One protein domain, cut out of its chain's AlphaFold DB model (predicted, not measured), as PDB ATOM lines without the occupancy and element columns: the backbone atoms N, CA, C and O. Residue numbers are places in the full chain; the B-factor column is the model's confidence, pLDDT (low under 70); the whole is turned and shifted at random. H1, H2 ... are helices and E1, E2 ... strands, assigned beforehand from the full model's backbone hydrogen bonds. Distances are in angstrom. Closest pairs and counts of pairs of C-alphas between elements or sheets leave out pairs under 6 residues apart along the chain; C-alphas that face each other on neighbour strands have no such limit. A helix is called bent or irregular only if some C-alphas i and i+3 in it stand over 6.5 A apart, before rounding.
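This is residues 55 to 180 of the 334 residues of an uncharacterized protein of Fragilariopsis cylindrus CCMP1102 (UniProt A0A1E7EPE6). A twisted sheet of four strands, E2 - E3 - E1 - E4, has helices over one face: H3 and the arm H2b of the long bent helix H2 cover it, while H1, the other arm H2a and H4 gather toward one end. The sheet is all antiparallel, and residues 76 to 81, between H1 and H2, stick out. The printed part has 126 residues with four named helices and four named strands, in the order E1 H1 H2 E2 E3 H3 H4 E4, a mixed class. It is compact, with a radius of gyration of the C-alphas of 15.0 A, yet elongated, spanning 47 by 30 by 28 A.

Find C-alpha 59 at (7.522, -27.154, 11.450); from there E1, residues 59 to 66, runs 23.4 A. H1 is residues 67 to 75. H2, residues 86 to 108, was assigned as one helix by its hydrogen bonds, but is bent: C-alphas 95 and 98 are 7.4 A apart. Its arms are H2a, residues 86 to 95, 14.6 A, and H2b, residues 98 to 108, 15.9 A, at a steep tilt of 62 degrees. E2, residues 121 to 129, measures 23.5 A, and E3, residues 136 to 145, 26.2 A. H3 is residues 148 to 157, 14.6 A; H4 is residues 159 to 164. E4, residues 176 to 179, ends at C-alpha 179, (9.715, -33.214, 16.148).

In the hairpin E2 and E3, look for N 126 and O 140, 2.9 A; between E3 and E1, N 61 and O 143, 2.8 A; between E1 and E4, N 62 and O 177, 2.8 A. E1, H1 H2, E2 and E3, H3 H4, E4 are split strand-helix-strand units, same-way strands with another between them, each with a right-handed crossover. H2b and H3 lie on the same face, making two layers, helices over a sheet. H2b, 9.7 A high, runs along the strands, at 12 degrees to E2 on the local plane; H3, 9.4 A high, runs slantwise, at 36 degrees to E3 on the local plane. H1, H2a and H4 only graze the sheet. H4 touches H2b at a steep tilt of 60 degrees, opposite ways, closest at C-alphas of His 100 and Pro 159, 5.7 A. Every O i to N i+4 pair is within hydrogen-bond range in H1, H2a and H4, against 6 of 7 in H2b and 5 of 6 in H3.

The farthest C-alphas, of Glu 79 and Glu 112, are 48.9 A apart. The printed part has no cut. The links H2 to E2 and H4 to E4 are long. Model pLDDT is under 70 at residues 55 to 57, 75 to 83 and 110 to 117.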
ATOM      1  N   LYS A  55      -2.863 -24.198   9.355       62.56
ATOM      2  CA  LYS A  55      -2.776 -22.991   8.505       62.56
ATOM      3  C   LYS A  55      -1.342 -22.497   8.359       62.56
ATOM      4  O   LYS A  55      -0.979 -21.858   7.380       62.56
ATOM      5  N   ASN A  56      -0.532 -22.838   9.354       63.31
ATOM      6  CA  ASN A  56       0.838 -22.411   9.496       63.31
ATOM      7  C   ASN A  56       1.806 -23.290   8.689       63.31
ATOM      8  O   ASN A  56       3.001 -22.998   8.711       63.31
ATOM      9  N   THR A  57       1.292 -24.330   7.990       63.66
ATOM     10  CA  THR A  57       1.998 -25.323   7.142       63.66
ATOM     11  C   THR A  57       3.476 -25.414   7.487       63.66
ATOM     12  O   THR A  57       4.357 -25.071   6.696       63.66
ATOM     13  N   GLY A  58       3.715 -25.774   8.742       71.62
ATOM     14  CA  GLY A  58       4.907 -25.366   9.455       71.62
ATOM     15  C   GLY A  58       5.721 -26.544   9.940       71.62
ATOM     16  O   GLY A  58       5.475 -27.720   9.661       71.62
ATOM     17  N   ASN A  59       6.734 -26.204  10.709       85.62
ATOM     18  CA  ASN A  59       7.522 -27.154  11.450       85.62
ATOM     19  C   ASN A  59       6.759 -27.599  12.695       85.62
ATOM     20  O   ASN A  59       6.083 -26.803  13.340       85.62
ATOM     21  N   ARG A  60       6.882 -28.883  13.038       91.06
ATOM     22  CA  ARG A  60       6.309 -29.410  14.272       91.06
ATOM     23  C   ARG A  60       7.322 -29.287  15.395       91.06
ATOM     24  O   ARG A  60       8.451 -29.762  15.265       91.06
ATOM     25  N   PHE A  61       6.886 -28.693  16.487       95.31
ATOM     26  CA  PHE A  61       7.657 -28.525  17.702       95.31
ATOM     27  C   PHE A  61       6.974 -29.248  18.852       95.31
ATOM     28  O   PHE A  61       5.755 -29.425  18.853       95.31
ATOM     29  N   VAL A  62       7.774 -29.697  19.806       96.50
ATOM     30  CA  VAL A  62       7.304 -30.359  21.013       96.50
ATOM     31  C   VAL A  62       7.987 -29.720  22.208       96.50
ATOM     32  O   VAL A  62       9.215 -29.725  22.280       96.50
ATOM     33  N   ALA A  63       7.184 -29.189  23.124       97.00
ATOM     34  CA  ALA A  63       7.631 -28.803  24.453       97.00
ATOM     35  C   ALA A  63       7.291 -29.926  25.437       97.00
ATOM     36  O   ALA A  63       6.145 -30.383  25.476       97.00
ATOM     37  N   LEU A  64       8.287 -30.376  26.197       94.94
ATOM     38  CA  LEU A  64       8.171 -31.460  27.174       94.94
ATOM     39  C   LEU A  64       8.718 -30.974  28.506       94.94
ATOM     40  O   LEU A  64       9.893 -30.624  28.588       94.94
ATOM     41  N   TYR A  65       7.885 -30.959  29.539       94.12
ATOM     42  CA  TYR A  65       8.308 -30.491  30.853       94.12
ATOM     43  C   TYR A  65       7.639 -31.251  31.989       94.12
ATOM     44  O   TYR A  65       6.521 -31.751  31.855       94.12
ATOM     45  N   TRP A  66       8.344 -31.299  33.116       92.88
ATOM     46  CA  TRP A  66       7.869 -31.840  34.381       92.88
ATOM     47  C   TRP A  66       7.835 -30.724  35.413       92.88
ATOM     48  O   TRP A  66       8.827 -30.023  35.613       92.88
ATOM     49  N   ASP A  67       6.698 -30.574  36.085       91.94
ATOM     50  CA  ASP A  67       6.439 -29.405  36.931       91.94
ATOM     51  C   ASP A  67       7.464 -29.303  38.063       91.94
ATOM     52  O   ASP A  67       7.985 -28.233  38.361       91.94
ATOM     53  N   HIS A  68       7.819 -30.449  38.647       88.56
ATOM     54  CA  HIS A  68       8.776 -30.512  39.744       88.56
ATOM     55  C   HIS A  68      10.202 -30.131  39.317       88.56
ATOM     56  O   HIS A  68      10.937 -29.553  40.112       88.56
ATOM     57  N   GLU A  69      10.607 -30.429  38.079       89.44
ATOM     58  CA  GLU A  69      11.932 -30.046  37.570       89.44
ATOM     59  C   GLU A  69      12.016 -28.521  37.380       89.44
ATOM     60  O   GLU A  69      12.999 -27.894  37.780       89.44
ATOM     61  N   LEU A  70      10.953 -27.901  36.853       87.38
ATOM     62  CA  LEU A  70      10.876 -26.445  36.689       87.38
ATOM     63  C   LEU A  70      10.772 -25.705  38.034       87.38
ATOM     64  O   LEU A  70      11.426 -24.673  38.227       87.38
ATOM     65  N   GLU A  71      10.007 -26.251  38.981       84.44
ATOM     66  CA  GLU A  71       9.853 -25.693  40.328       84.44
ATOM     67  C   GLU A  71      11.157 -25.802  41.138       84.44
ATOM     68  O   GLU A  71      11.553 -24.852  41.811       84.44
ATOM     69  N   GLN A  72      11.899 -26.910  41.042       81.50
ATOM     70  CA  GLN A  72      13.209 -27.028  41.699       81.50
ATOM     71  C   GLN A  72      14.200 -25.961  41.219       81.50
ATOM     72  O   GLN A  72      14.937 -25.381  42.021       81.50
ATOM     73  N   ASN A  73      14.188 -25.651  39.921       75.56
ATOM     74  CA  ASN A  73      15.028 -24.599  39.351       75.56
ATOM     75  C   ASN A  73      14.654 -23.191  39.854       75.56
ATOM     76  O   ASN A  73      15.517 -22.310  39.882       75.56
ATOM     77  N   LYS A  74      13.405 -22.986  40.302       72.56
ATOM     78  CA  LYS A  74      12.944 -21.749  40.956       72.56
ATOM     79  C   LYS A  74      13.601 -21.578  42.322       72.56
ATOM     80  O   LYS A  74      14.182 -20.538  42.624       72.56
ATOM     81  N   VAL A  75      13.568 -22.637  43.126       60.62
ATOM     82  CA  VAL A  75      14.031 -22.617  44.519       60.62
ATOM     83  C   VAL A  75      15.544 -22.552  44.650       60.62
ATOM     84  O   VAL A  75      16.050 -21.850  45.521       60.62
ATOM     85  N   ASN A  76      16.288 -23.180  43.739       58.16
ATOM     86  CA  ASN A  76      17.751 -23.090  43.735       58.16
ATOM     87  C   ASN A  76      18.279 -21.644  43.572       58.16
ATOM     88  O   ASN A  76      19.466 -21.406  43.784       58.16
ATOM     89  N   LYS A  77      17.417 -20.675  43.217       56.78
ATOM     90  CA  LYS A  77      17.737 -19.241  43.126       56.78
ATOM     91  C   LYS A  77      17.254 -18.415  44.331       56.78
ATOM     92  O   LYS A  77      17.743 -17.303  44.513       56.78
ATOM     93  N   SER A  78      16.349 -18.934  45.167       54.75
ATOM     94  CA  SER A  78      15.870 -18.264  46.384       54.75
ATOM     95  C   SER A  78      15.814 -19.248  47.558       54.75
ATOM     96  O   SER A  78      14.855 -20.006  47.689       54.75
ATOM     97  N   GLU A  79      16.816 -19.209  48.443       57.66
ATOM     98  CA  GLU A  79      16.916 -20.087  49.630       57.66
ATOM     99  C   GLU A  79      15.730 -19.958  50.614       57.66
ATOM    100  O   GLU A  79      15.597 -20.763  51.533       57.66
ATOM    101  N   GLU A  80      14.859 -18.960  50.437       57.81
ATOM    102  CA  GLU A  80      13.767 -18.634  51.362       57.81
ATOM    103  C   GLU A  80      12.467 -19.427  51.129       57.81
ATOM    104  O   GLU A  80      11.626 -19.464  52.024       57.81
ATOM    105  N   ASN A  81      12.304 -20.101  49.984       59.44
ATOM    106  CA  ASN A  81      11.086 -20.853  49.661       59.44
ATOM    107  C   ASN A  81      11.424 -22.305  49.297       59.44
ATOM    108  O   ASN A  81      11.961 -22.519  48.217       59.44
ATOM    109  N   PRO A  82      11.127 -23.311  50.143       65.50
ATOM    110  CA  PRO A  82      11.351 -24.713  49.788       65.50
ATOM    111  C   PRO A  82      10.519 -25.113  48.554       65.50
ATOM    112  O   PRO A  82       9.456 -24.527  48.329       65.50
ATOM    113  N   PRO A  83      10.965 -26.109  47.759       68.62
ATOM    114  CA  PRO A  83      10.237 -26.512  46.562       68.62
ATOM    115  C   PRO A  83       8.862 -27.031  46.952       68.62
ATOM    116  O   PRO A  83       8.726 -27.839  47.877       68.62
ATOM    117  N   ARG A  84       7.837 -26.531  46.259       76.12
ATOM    118  CA  ARG A  84       6.454 -26.935  46.500       76.12
ATOM    119  C   ARG A  84       6.299 -28.426  46.216       76.12
ATOM    120  O   ARG A  84       6.810 -28.949  45.228       76.12
ATOM    121  N   GLU A  85       5.597 -29.126  47.106       78.81
ATOM    122  CA  GLU A  85       5.343 -30.554  46.923       78.81
ATOM    123  C   GLU A  85       4.470 -30.799  45.685       78.81
ATOM    124  O   GLU A  85       3.642 -29.970  45.307       78.81
ATOM    125  N   SER A  86       4.593 -31.992  45.097       76.44
ATOM    126  CA  SER A  86       3.871 -32.381  43.876       76.44
ATOM    127  C   SER A  86       2.344 -32.206  43.955       76.44
ATOM    128  O   SER A  86       1.720 -31.986  42.923       76.44
ATOM    129  N   TRP A  87       1.736 -32.288  45.144       80.00
ATOM    130  CA  TRP A  87       0.298 -32.042  45.312       80.00
ATOM    131  C   TRP A  87      -0.092 -30.581  45.094       80.00
ATOM    132  O   TRP A  87      -1.125 -30.325  44.489       80.00
ATOM    133  N   TRP A  88       0.736 -29.633  45.532       85.00
ATOM    134  CA  TRP A  88       0.475 -28.208  45.326       85.00
ATOM    135  C   TRP A  88       0.570 -27.836  43.851       85.00
ATOM    136  O   TRP A  88      -0.316 -27.167  43.341       85.00
ATOM    137  N   LEU A  89       1.581 -28.358  43.149       86.94
ATOM    138  CA  LEU A  89       1.731 -28.146  41.705       86.94
ATOM    139  C   LEU A  89       0.539 -28.705  40.911       86.94
ATOM    140  O   LEU A  89       0.119 -28.110  39.922       86.94
ATOM    141  N   HIS A  90      -0.033 -29.827  41.358       87.94
ATOM    142  CA  HIS A  90      -1.253 -30.370  40.765       87.94
ATOM    143  C   HIS A  90      -2.466 -29.455  40.986       87.94
ATOM    144  O   HIS A  90      -3.201 -29.224  40.033       87.94
ATOM    145  N   TYR A  91      -2.659 -28.911  42.191       87.88
ATOM    146  CA  TYR A  91      -3.764 -27.982  42.454       87.88
ATOM    147  C   TYR A  91      -3.620 -26.669  41.679       87.88
ATOM    148  O   TYR A  91      -4.586 -26.226  41.069       87.88
ATOM    149  N   ASP A  92      -2.410 -26.107  41.610       87.19
ATOM    150  CA  ASP A  92      -2.135 -24.915  40.798       87.19
ATOM    151  C   ASP A  92      -2.488 -25.155  39.317       87.19
ATOM    152  O   ASP A  92      -3.017 -24.276  38.640       87.19
ATOM    153  N   ARG A  93      -2.210 -26.359  38.796       87.81
ATOM    154  CA  ARG A  93      -2.622 -26.755  37.442       87.81
ATOM    155  C   ARG A  93      -4.131 -26.853  37.295       87.81
ATOM    156  O   ARG A  93      -4.648 -26.408  36.276       87.81
ATOM    157  N   ASP A  94      -4.807 -27.474  38.256       86.62
ATOM    158  CA  ASP A  94      -6.261 -27.642  38.213       86.62
ATOM    159  C   ASP A  94      -6.958 -26.273  38.176       86.62
ATOM    160  O   ASP A  94      -7.870 -26.083  37.369       86.62
ATOM    161  N   ASP A  95      -6.459 -25.301  38.948       88.75
ATOM    162  CA  ASP A  95      -6.952 -23.918  38.959       88.75
ATOM    163  C   ASP A  95      -6.731 -23.195  37.613       88.75
ATOM    164  O   ASP A  95      -7.537 -22.353  37.221       88.75
ATOM    165  N   LEU A  96      -5.667 -23.537  36.877       90.62
ATOM    166  CA  LEU A  96      -5.319 -22.941  35.577       90.62
ATOM    167  C   LEU A  96      -5.855 -23.728  34.371       90.62
ATOM    168  O   LEU A  96      -5.621 -23.344  33.221       90.62
ATOM    169  N   ASN A  97      -6.541 -24.849  34.595       86.50
ATOM    170  CA  ASN A  97      -6.894 -25.768  33.518       86.50
ATOM    171  C   ASN A  97      -7.887 -25.140  32.526       86.50
ATOM    172  O   ASN A  97      -7.741 -25.323  31.317       86.50
ATOM    173  N   GLU A  98      -8.862 -24.366  33.012       83.69
ATOM    174  CA  GLU A  98      -9.798 -23.641  32.143       83.69
ATOM    175  C   GLU A  98      -9.060 -22.611  31.274       83.69
ATOM    176  O   GLU A  98      -9.190 -22.633  30.046       83.69
ATOM    177  N   ASP A  99      -8.213 -21.782  31.889       88.06
ATOM    178  CA  ASP A  99      -7.399 -20.780  31.195       88.06
ATOM    179  C   ASP A  99      -6.544 -21.418  30.098       88.06
ATOM    180  O   ASP A  99      -6.471 -20.905  28.979       88.06
ATOM    181  N   HIS A 100      -5.924 -22.565  30.389       89.81
ATOM    182  CA  HIS A 100      -5.099 -23.312  29.441       89.81
ATOM    183  C   HIS A 100      -5.901 -23.891  28.270       89.81
ATOM    184  O   HIS A 100      -5.495 -23.768  27.108       89.81
ATOM    185  N   VAL A 101      -7.055 -24.506  28.551       85.44
ATOM    186  CA  VAL A 101      -7.965 -25.029  27.518       85.44
ATOM    187  C   VAL A 101      -8.368 -23.895  26.577       85.44
ATOM    188  O   VAL A 101      -8.230 -24.015  25.355       85.44
ATOM    189  N   MET A 102      -8.799 -22.766  27.139       82.56
ATOM    190  CA  MET A 102      -9.195 -21.602  26.354       82.56
ATOM    191  C   MET A 102      -8.008 -21.013  25.591       82.56
ATOM    192  O   MET A 102      -8.154 -20.683  24.415       82.56
ATOM    193  N   PHE A 103      -6.822 -20.941  26.198       87.31
ATOM    194  CA  PHE A 103      -5.597 -20.489  25.539       87.31
ATOM    195  C   PHE A 103      -5.278 -21.329  24.297       87.31
ATOM    196  O   PHE A 103      -5.066 -20.781  23.214       87.31
ATOM    197  N   CYS A 104      -5.311 -22.656  24.421       86.94
ATOM    198  CA  CYS A 104      -5.055 -23.579  23.317       86.94
ATOM    199  C   CYS A 104      -6.089 -23.425  22.189       86.94
ATOM    200  O   CYS A 104      -5.715 -23.349  21.016       86.94
ATOM    201  N   ARG A 105      -7.379 -23.315  22.532       81.25
ATOM    202  CA  ARG A 105      -8.464 -23.119  21.556       81.25
ATOM    203  C   ARG A 105      -8.331 -21.796  20.809       81.25
ATOM    204  O   ARG A 105      -8.387 -21.806  19.582       81.25
ATOM    205  N   LYS A 106      -8.050 -20.681  21.503       78.69
ATOM    206  CA  LYS A 106      -7.841 -19.354  20.875       78.69
ATOM    207  C   LYS A 106      -6.830 -19.400  19.741       78.69
ATOM    208  O   LYS A 106      -7.013 -18.728  18.732       78.69
ATOM    209  N   ARG A 107      -5.750 -20.166  19.900       81.94
ATOM    210  CA  ARG A 107      -4.659 -20.241  18.914       81.94
ATOM    211  C   ARG A 107      -5.048 -20.998  17.648       81.94
ATOM    212  O   ARG A 107      -4.500 -20.709  16.589       81.94
ATOM    213  N   ASN A 108      -6.023 -21.896  17.760       77.94
ATOM    214  CA  ASN A 108      -6.545 -22.693  16.657       77.94
ATOM    215  C   ASN A 108      -7.814 -22.110  16.016       77.94
ATOM    216  O   ASN A 108      -8.235 -22.617  14.980       77.94
ATOM    217  N   LEU A 109      -8.440 -21.086  16.609       71.38
ATOM    218  CA  LEU A 109      -9.609 -20.430  16.022       71.38
ATOM    219  C   LEU A 109      -9.217 -19.597  14.796       71.38
ATOM    220  O   LEU A 109      -8.229 -18.862  14.815       71.38
ATOM    221  N   TYR A 110     -10.023 -19.698  13.736       64.12
ATOM    222  CA  TYR A 110      -9.810 -18.990  12.474       64.12
ATOM    223  C   TYR A 110     -11.054 -18.183  12.102       64.12
ATOM    224  O   TYR A 110     -12.041 -18.752  11.650       64.12
ATOM    225  N   ASN A 111     -10.993 -16.862  12.238       55.62
ATOM    226  CA  ASN A 111     -11.898 -15.936  11.554       55.62
ATOM    227  C   ASN A 111     -11.269 -14.532  11.515       55.62
ATOM    228  O   ASN A 111     -10.234 -14.279  12.141       55.62
ATOM    229  N   GLU A 112     -11.890 -13.633  10.748       50.50
ATOM    230  CA  GLU A 112     -11.421 -12.259  10.517       50.50
ATOM    231  C   GLU A 112     -11.324 -11.415  11.801       50.50
ATOM    232  O   GLU A 112     -10.685 -10.366  11.799       50.50
ATOM    233  N   THR A 113     -11.950 -11.859  12.893       46.62
ATOM    234  CA  THR A 113     -12.113 -11.085  14.128       46.62
ATOM    235  C   THR A 113     -11.314 -11.617  15.316       46.62
ATOM    236  O   THR A 113     -10.971 -10.822  16.188       46.62
ATOM    237  N   PHE A 114     -10.985 -12.912  15.378       53.00
ATOM    238  CA  PHE A 114     -10.333 -13.502  16.553       53.00
ATOM    239  C   PHE A 114      -8.842 -13.728  16.414       53.00
ATOM    240  O   PHE A 114      -8.096 -13.378  17.328       53.00
ATOM    241  N   ASN A 115      -8.404 -14.414  15.355       61.81
ATOM    242  CA  ASN A 115      -7.016 -14.865  15.308       61.81
ATOM    243  C   ASN A 115      -6.509 -15.216  13.903       61.81
ATOM    244  O   ASN A 115      -6.040 -16.330  13.632       61.81
ATOM    245  N   SER A 116      -6.557 -14.233  13.002       60.41
ATOM    246  CA  SER A 116      -5.864 -14.314  11.710       60.41
ATOM    247  C   SER A 116      -4.348 -14.456  11.881       60.41
ATOM    248  O   SER A 116      -3.714 -15.181  11.116       60.41
ATOM    249  N   ASP A 117      -3.791 -13.844  12.929       64.94
ATOM    250  CA  ASP A 117      -2.355 -13.574  13.040       64.94
ATOM    251  C   ASP A 117      -1.573 -14.621  13.850       64.94
ATOM    252  O   ASP A 117      -0.344 -14.562  13.892       64.94
ATOM    253  N   SER A 118      -2.231 -15.594  14.504       73.56
ATOM    254  CA  SER A 118      -1.498 -16.643  15.230       73.56
ATOM    255  C   SER A 118      -0.658 -17.481  14.276       73.56
ATOM    256  O   SER A 118      -1.184 -18.282  13.504       73.56
ATOM    257  N   MET A 119       0.658 -17.355  14.411       85.69
ATOM    258  CA  MET A 119       1.649 -18.135  13.674       85.69
ATOM    259  C   MET A 119       1.926 -19.498  14.325       85.69
ATOM    260  O   MET A 119       2.901 -20.164  13.977       85.69
ATOM    261  N   VAL A 120       1.120 -19.915  15.305       88.38
ATOM    262  CA  VAL A 120       1.259 -21.213  15.969       88.38
ATOM    263  C   VAL A 120      -0.102 -21.879  16.126       88.38
ATOM    264  O   VAL A 120      -1.029 -21.289  16.678       88.38
ATOM    265  N   ASP A 121      -0.181 -23.134  15.702       87.44
ATOM    266  CA  ASP A 121      -1.299 -24.022  15.993       87.44
ATOM    267  C   ASP A 121      -0.899 -24.971  17.127       87.44
ATOM    268  O   ASP A 121       0.150 -25.621  17.058       87.44
ATOM    269  N   VAL A 122      -1.749 -25.129  18.140       89.69
ATOM    270  CA  VAL A 122      -1.560 -26.164  19.165       89.69
ATOM    271  C   VAL A 122      -2.250 -27.431  18.674       89.69
ATOM    272  O   VAL A 122      -3.471 -27.535  18.696       89.69
ATOM    273  N   LEU A 123      -1.472 -28.396  18.185       85.75
ATOM    274  CA  LEU A 123      -2.007 -29.649  17.654       85.75
ATOM    275  C   LEU A 123      -2.444 -30.594  18.763       85.75
ATOM    276  O   LEU A 123      -3.461 -31.254  18.631       85.75
ATOM    277  N   ARG A 124      -1.639 -30.730  19.816       88.38
ATOM    278  CA  ARG A 124      -1.960 -31.581  20.964       88.38
ATOM    279  C   ARG A 124      -1.450 -30.927  22.229       88.38
ATOM    280  O   ARG A 124      -0.380 -30.326  22.234       88.38
ATOM    281  N   SER A 125      -2.203 -31.097  23.298       91.56
ATOM    282  CA  SER A 125      -1.860 -30.625  24.627       91.56
ATOM    283  C   SER A 125      -2.154 -31.781  25.569       91.56
ATOM    284  O   SER A 125      -3.312 -32.102  25.806       91.56
ATOM    285  N   LEU A 126      -1.097 -32.478  25.984       92.81
ATOM    286  CA  LEU A 126      -1.174 -33.790  26.619       92.81
ATOM    287  C   LEU A 126      -0.631 -33.702  28.054       92.81
ATOM    288  O   LEU A 126       0.592 -33.719  28.241       92.81
ATOM    289  N   PRO A 127      -1.507 -33.608  29.070       92.88
ATOM    290  CA  PRO A 127      -1.108 -33.701  30.469       92.88
ATOM    291  C   PRO A 127      -0.434 -35.048  30.752       92.88
ATOM    292  O   PRO A 127      -1.002 -36.103  30.460       92.88
ATOM    293  N   ILE A 128       0.769 -35.020  31.324       94.00
ATOM    294  CA  ILE A 128       1.525 -36.218  31.711       94.00
ATOM    295  C   ILE A 128       1.078 -36.634  33.108       94.00
ATOM    296  O   ILE A 128       1.075 -35.819  34.031       94.00
ATOM    297  N   LEU A 129       0.715 -37.903  33.269       92.19
ATOM    298  CA  LEU A 129       0.154 -38.430  34.506       92.19
ATOM    299  C   LEU A 129       1.223 -39.085  35.383       92.19
ATOM    300  O   LEU A 129       2.160 -39.718  34.898       92.19
ATOM    301  N   ALA A 130       1.047 -38.971  36.699       89.50
ATOM    302  CA  ALA A 130       1.796 -39.747  37.677       89.50
ATOM    303  C   ALA A 130       1.445 -41.242  37.594       89.50
ATOM    304  O   ALA A 130       0.449 -41.653  37.000       89.50
ATOM    305  N   SER A 131       2.212 -42.076  38.303       84.94
ATOM    306  CA  SER A 131       1.964 -43.522  38.381       84.94
ATOM    307  C   SER A 131       0.618 -43.907  39.008       84.94
ATOM    308  O   SER A 131       0.199 -45.051  38.874       84.94
ATOM    309  N   ASP A 132      -0.027 -42.992  39.737       85.56
ATOM    310  CA  ASP A 132      -1.373 -43.192  40.282       85.56
ATOM    311  C   ASP A 132      -2.494 -42.869  39.282       85.56
ATOM    312  O   ASP A 132      -3.659 -43.086  39.612       85.56
ATOM    313  N   LEU A 133      -2.143 -42.373  38.087       85.19
ATOM    314  CA  LEU A 133      -3.046 -41.956  37.008       85.19
ATOM    315  C   LEU A 133      -4.038 -40.849  37.391       85.19
ATOM    316  O   LEU A 133      -4.992 -40.601  36.658       85.19
ATOM    317  N   LYS A 134      -3.834 -40.192  38.535       84.62
ATOM    318  CA  LYS A 134      -4.733 -39.159  39.060       84.62
ATOM    319  C   LYS A 134      -4.119 -37.779  38.961       84.62
ATOM    320  O   LYS A 134      -4.810 -36.833  38.612       84.62
ATOM    321  N   ARG A 135      -2.830 -37.669  39.276       88.44
ATOM    322  CA  ARG A 135      -2.134 -36.382  39.295       88.44
ATOM    323  C   ARG A 135      -1.484 -36.090  37.960       88.44
ATOM    324  O   ARG A 135      -0.839 -36.965  37.382       88.44
ATOM    325  N   VAL A 136      -1.578 -34.837  37.540       90.62
ATOM    326  CA  VAL A 136      -0.762 -34.299  36.453       90.62
ATOM    327  C   VAL A 136       0.591 -33.878  37.028       90.62
ATOM    328  O   VAL A 136       0.647 -33.243  38.076       90.62
ATOM    329  N   VAL A 137       1.680 -34.284  36.375       92.06
ATOM    330  CA  VAL A 137       3.069 -34.038  36.829       92.06
ATOM    331  C   VAL A 137       3.943 -33.373  35.768       92.06
ATOM    332  O   VAL A 137       5.147 -33.195  35.962       92.06
ATOM    333  N   GLY A 138       3.357 -33.054  34.621       93.81
ATOM    334  CA  GLY A 138       4.050 -32.466  33.491       93.81
ATOM    335  C   GLY A 138       3.139 -32.330  32.283       93.81
ATOM    336  O   GLY A 138       1.943 -32.626  32.339       93.81
ATOM    337  N   HIS A 139       3.715 -31.911  31.163       94.62
ATOM    338  CA  HIS A 139       2.982 -31.706  29.918       94.62
ATOM    339  C   HIS A 139       3.826 -32.032  28.695       94.62
ATOM    340  O   HIS A 139       5.029 -31.776  28.660       94.62
ATOM    341  N   CYS A 140       3.156 -32.523  27.657       95.56
ATOM    342  CA  CYS A 140       3.667 -32.561  26.294       95.56
ATOM    343  C   CYS A 140       2.773 -31.693  25.405       95.56
ATOM    344  O   CYS A 140       1.603 -32.012  25.178       95.56
ATOM    345  N   MET A 141       3.302 -30.572  24.917       95.06
ATOM    346  CA  MET A 141       2.605 -29.708  23.965       95.06
ATOM    347  C   MET A 141       3.195 -29.895  22.575       95.06
ATOM    348  O   MET A 141       4.374 -29.628  22.352       95.06
ATOM    349  N   VAL A 142       2.363 -30.329  21.632       93.38
ATOM    350  CA  VAL A 142       2.720 -30.477  20.221       93.38
ATOM    351  C   VAL A 142       2.172 -29.282  19.463       93.38
ATOM    352  O   VAL A 142       0.959 -29.086  19.385       93.38
ATOM    353  N   MET A 143       3.065 -28.510  18.867       93.62
ATOM    354  CA  MET A 143       2.753 -27.253  18.198       93.62
ATOM    355  C   MET A 143       3.209 -27.298  16.744       93.62
ATOM    356  O   MET A 143       4.162 -28.001  16.402       93.62
ATOM    357  N   GLU A 144       2.542 -26.547  15.877       90.44
ATOM    358  CA  GLU A 144       2.964 -26.339  14.497       90.44
ATOM    359  C   GLU A 144       3.128 -24.851  14.215       90.44
ATOM    360  O   GLU A 144       2.229 -24.063  14.487       90.44
ATOM    361  N   SER A 145       4.287 -24.466  13.689       90.44
ATOM    362  CA  SER A 145       4.621 -23.071  13.407       90.44
ATOM    363  C   SER A 145       5.692 -22.987  12.318       90.44
ATOM    364  O   SER A 145       6.527 -23.894  12.228       90.44
ATOM    365  N   PRO A 146       5.732 -21.939  11.479       86.56
ATOM    366  CA  PRO A 146       6.839 -21.756  10.549       86.56
ATOM    367  C   PRO A 146       8.179 -21.538  11.267       86.56
ATOM    368  O   PRO A 146       9.197 -22.026  10.775       86.56
ATOM    369  N   ASP A 147       8.177 -20.900  12.443       86.94
ATOM    370  CA  ASP A 147       9.382 -20.453  13.151       86.94
ATOM    371  C   ASP A 147       9.340 -20.834  14.645       86.94
ATOM    372  O   ASP A 147       8.316 -20.714  15.318       86.94
ATOM    373  N   VAL A 148      10.486 -21.260  15.179       90.44
ATOM    374  CA  VAL A 148      10.687 -21.528  16.610       90.44
ATOM    375  C   VAL A 148      10.436 -20.286  17.471       90.44
ATOM    376  O   VAL A 148       9.988 -20.417  18.612       90.44
ATOM    377  N   LYS A 149      10.681 -19.079  16.947       91.06
ATOM    378  CA  LYS A 149      10.464 -17.830  17.684       91.06
ATOM    379  C   LYS A 149       9.007 -17.679  18.126       91.06
ATOM    380  O   LYS A 149       8.758 -17.433  19.303       91.06
ATOM    381  N   HIS A 150       8.062 -17.900  17.214       91.56
ATOM    382  CA  HIS A 150       6.633 -17.827  17.520       91.56
ATOM    383  C   HIS A 150       6.215 -18.868  18.560       91.56
ATOM    384  O   HIS A 150       5.385 -18.588  19.420       91.56
ATOM    385  N   VAL A 151       6.829 -20.054  18.522       92.94
ATOM    386  CA  VAL A 151       6.595 -21.102  19.522       92.94
ATOM    387  C   VAL A 151       7.064 -20.658  20.905       92.94
ATOM    388  O   VAL A 151       6.310 -20.798  21.862       92.94
ATOM    389  N   ARG A 152       8.263 -20.074  21.025       93.69
ATOM    390  CA  ARG A 152       8.762 -19.561  22.314       93.69
ATOM    391  C   ARG A 152       7.913 -18.412  22.854       93.69
ATOM    392  O   ARG A 152       7.657 -18.364  24.052       93.69
ATOM    393  N   GLU A 153       7.477 -17.506  21.982       92.56
ATOM    394  CA  GLU A 153       6.566 -16.415  22.346       92.56
ATOM    395  C   GLU A 153       5.232 -16.961  22.869       92.56
ATOM    396  O   GLU A 153       4.790 -16.548  23.936       92.56
ATOM    397  N   LEU A 154       4.645 -17.952  22.190       92.94
ATOM    398  CA  LEU A 154       3.420 -18.605  22.651       92.94
ATOM    399  C   LEU A 154       3.621 -19.314  23.992       92.94
ATOM    400  O   LEU A 154       2.798 -19.153  24.886       92.94
ATOM    401  N   MET A 155       4.702 -20.082  24.151       94.62
ATOM    402  CA  MET A 155       4.974 -20.813  25.392       94.62
ATOM    403  C   MET A 155       5.149 -19.875  26.593       94.62
ATOM    404  O   MET A 155       4.746 -20.227  27.696       94.62
ATOM    405  N   ARG A 156       5.705 -18.671  26.391       94.38
ATOM    406  CA  ARG A 156       5.838 -17.652  27.447       94.38
ATOM    407  C   ARG A 156       4.480 -17.175  27.979       94.38
ATOM    408  O   ARG A 156       4.378 -16.779  29.136       94.38
ATOM    409  N   GLU A 157       3.462 -17.176  27.126       92.81
ATOM    410  CA  GLU A 157       2.109 -16.720  27.458       92.81
ATOM    411  C   GLU A 157       1.185 -17.854  27.922       92.81
ATOM    412  O   GLU A 157       0.070 -17.576  28.362       92.81
ATOM    413  N   GLU A 158       1.620 -19.110  27.815       93.62
ATOM    414  CA  GLU A 158       0.819 -20.270  28.198       93.62
ATOM    415  C   GLU A 158       0.612 -20.283  29.728       93.62
ATOM    416  O   GLU A 158       1.604 -20.214  30.457       93.62
ATOM    417  N   PRO A 159      -0.638 -20.334  30.236       93.75
ATOM    418  CA  PRO A 159      -0.943 -20.124  31.656       93.75
ATOM    419  C   PRO A 159      -0.147 -20.996  32.640       93.75
ATOM    420  O   PRO A 159       0.373 -20.487  33.637       93.75
ATOM    421  N   ILE A 160      -0.011 -22.292  32.356       92.88
ATOM    422  CA  ILE A 160       0.681 -23.257  33.215       92.88
ATOM    423  C   ILE A 160       2.185 -22.974  33.209       92.88
ATOM    424  O   ILE A 160       2.788 -22.798  34.269       92.88
ATOM    425  N   LEU A 161       2.806 -22.876  32.030       93.25
ATOM    426  CA  LEU A 161       4.225 -22.544  31.910       93.25
ATOM    427  C   LEU A 161       4.547 -21.188  32.523       93.25
ATOM    428  O   LEU A 161       5.555 -21.066  33.216       93.25
ATOM    429  N   LYS A 162       3.697 -20.184  32.324       92.44
ATOM    430  CA  LYS A 162       3.861 -18.855  32.910       92.44
ATOM    431  C   LYS A 162       3.926 -18.926  34.439       92.44
ATOM    432  O   LYS A 162       4.825 -18.333  35.033       92.44
ATOM    433  N   SER A 163       3.056 -19.722  35.064       90.25
ATOM    434  CA  SER A 163       3.086 -19.982  36.513       90.25
ATOM    435  C   SER A 163       4.379 -20.685  36.966       90.25
ATOM    436  O   SER A 163       4.990 -20.307  37.972       90.25
ATOM    437  N   LEU A 164       4.851 -21.670  36.194       89.94
ATOM    438  CA  LEU A 164       6.034 -22.481  36.523       89.94
ATOM    439  C   LEU A 164       7.378 -21.788  36.230       89.94
ATOM    440  O   LEU A 164       8.407 -22.173  36.786       89.94
ATOM    441  N   THR A 165       7.395 -20.777  35.359       89.94
ATOM    442  CA  THR A 165       8.625 -20.163  34.822       89.94
ATOM    443  C   THR A 165       8.786 -18.687  35.187       89.94
ATOM    444  O   THR A 165       9.409 -17.933  34.441       89.94
ATOM    445  N   ASP A 166       8.260 -18.284  36.347       86.88
ATOM    446  CA  ASP A 166       8.333 -16.912  36.874       86.88
ATOM    447  C   ASP A 166       7.772 -15.892  35.875       86.88
ATOM    448  O   ASP A 166       8.488 -15.074  35.306       86.88
ATOM    449  N   ASP A 167       6.472 -16.011  35.602       88.00
ATOM    450  CA  ASP A 167       5.742 -15.189  34.636       88.00
ATOM    451  C   ASP A 167       6.285 -15.266  33.195       88.00
ATOM    452  O   ASP A 167       6.089 -14.358  32.382       88.00
ATOM    453  N   GLY A 168       6.913 -16.396  32.850       87.81
ATOM    454  CA  GLY A 168       7.444 -16.666  31.513       87.81
ATOM    455  C   GLY A 168       8.887 -16.193  31.298       87.81
ATOM    456  O   GLY A 168       9.431 -16.343  30.196       87.81
ATOM    457  N   GLU A 169       9.540 -15.636  32.322       89.00
ATOM    458  CA  GLU A 169      10.928 -15.171  32.231       89.00
ATOM    459  C   GLU A 169      11.923 -16.322  32.028       89.00
ATOM    460  O   GLU A 169      12.955 -16.146  31.379       89.00
ATOM    461  N   ARG A 170      11.600 -17.523  32.522       90.56
ATOM    462  CA  ARG A 170      12.460 -18.719  32.450       90.56
ATOM    463  C   ARG A 170      12.038 -19.713  31.372       90.56
ATOM    464  O   ARG A 170      12.338 -20.900  31.468       90.56
ATOM    465  N   ILE A 171      11.370 -19.245  30.320       91.50
ATOM    466  CA  ILE A 171      10.881 -20.121  29.247       91.50
ATOM    467  C   ILE A 171      11.998 -20.880  28.515       91.50
ATOM    468  O   ILE A 171      11.773 -21.967  27.995       91.50
ATOM    469  N   ASP A 172      13.220 -20.341  28.525       90.94
ATOM    470  CA  ASP A 172      14.396 -20.991  27.939       90.94
ATOM    471  C   ASP A 172      14.859 -22.230  28.728       90.94
ATOM    472  O   ASP A 172      15.641 -23.023  28.209       90.94
ATOM    473  N   GLU A 173      14.372 -22.419  29.961       90.94
ATOM    474  CA  GLU A 173      14.599 -23.633  30.758       90.94
ATOM    475  C   GLU A 173      13.661 -24.784  30.349       90.94
ATOM    476  O   GLU A 173      13.886 -25.924  30.754       90.94
ATOM    477  N   VAL A 174      12.621 -24.514  29.549       94.00
ATOM    478  CA  VAL A 174      11.665 -25.529  29.096       94.00
ATOM    479  C   VAL A 174      12.235 -26.282  27.890       94.00
ATOM    480  O   VAL A 174      12.483 -25.662  26.849       94.00
ATOM    481  N   PRO A 175      12.410 -27.615  27.972       93.75
ATOM    482  CA  PRO A 175      12.877 -28.405  26.842       93.75
ATOM    483  C   PRO A 175      11.945 -28.266  25.637       93.75
ATOM    484  O   PRO A 175      10.760 -28.605  25.687       93.75
ATOM    485  N   LEU A 176      12.511 -27.778  24.536       96.44
ATOM    486  CA  LEU A 176      11.837 -27.594  23.262       96.44
ATOM    487  C   LEU A 176      12.604 -28.350  22.186       96.44
ATOM    488  O   LEU A 176      13.822 -28.230  22.070       96.44
ATOM    489  N   TYR A 177      11.875 -29.087  21.360       96.69
ATOM    490  CA  TYR A 177      12.441 -29.874  20.276       96.69
ATOM    491  C   TYR A 177      11.658 -29.660  18.995       96.69
ATOM    492  O   TYR A 177      10.450 -29.425  19.003       96.69
ATOM    493  N   ARG A 178      12.337 -29.809  17.864       94.88
ATOM    494  CA  ARG A 178      11.691 -29.975  16.567       94.88
ATOM    495  C   ARG A 178      11.387 -31.455  16.379       94.88
ATOM    496  O   ARG A 178      12.295 -32.274  16.309       94.88
ATOM    497  N   TRP A 179      10.115 -31.816  16.273       94.44
ATOM    498  CA  TRP A 179       9.715 -33.214  16.148       94.44
ATOM    499  C   TRP A 179       9.511 -33.602  14.689       94.44
ATOM    500  O   TRP A 179       8.568 -33.164  14.019       94.44
ATOM    501  N   ARG A 180      10.386 -34.470  14.178       90.31
ATOM    502  CA  ARG A 180      10.270 -35.013  12.823       90.31
ATOM    503  C   ARG A 180       9.408 -36.275  12.845       90.31
ATOM    504  O   ARG A 180       9.889 -37.376  12.619       90.31
TER     505      ARG A 180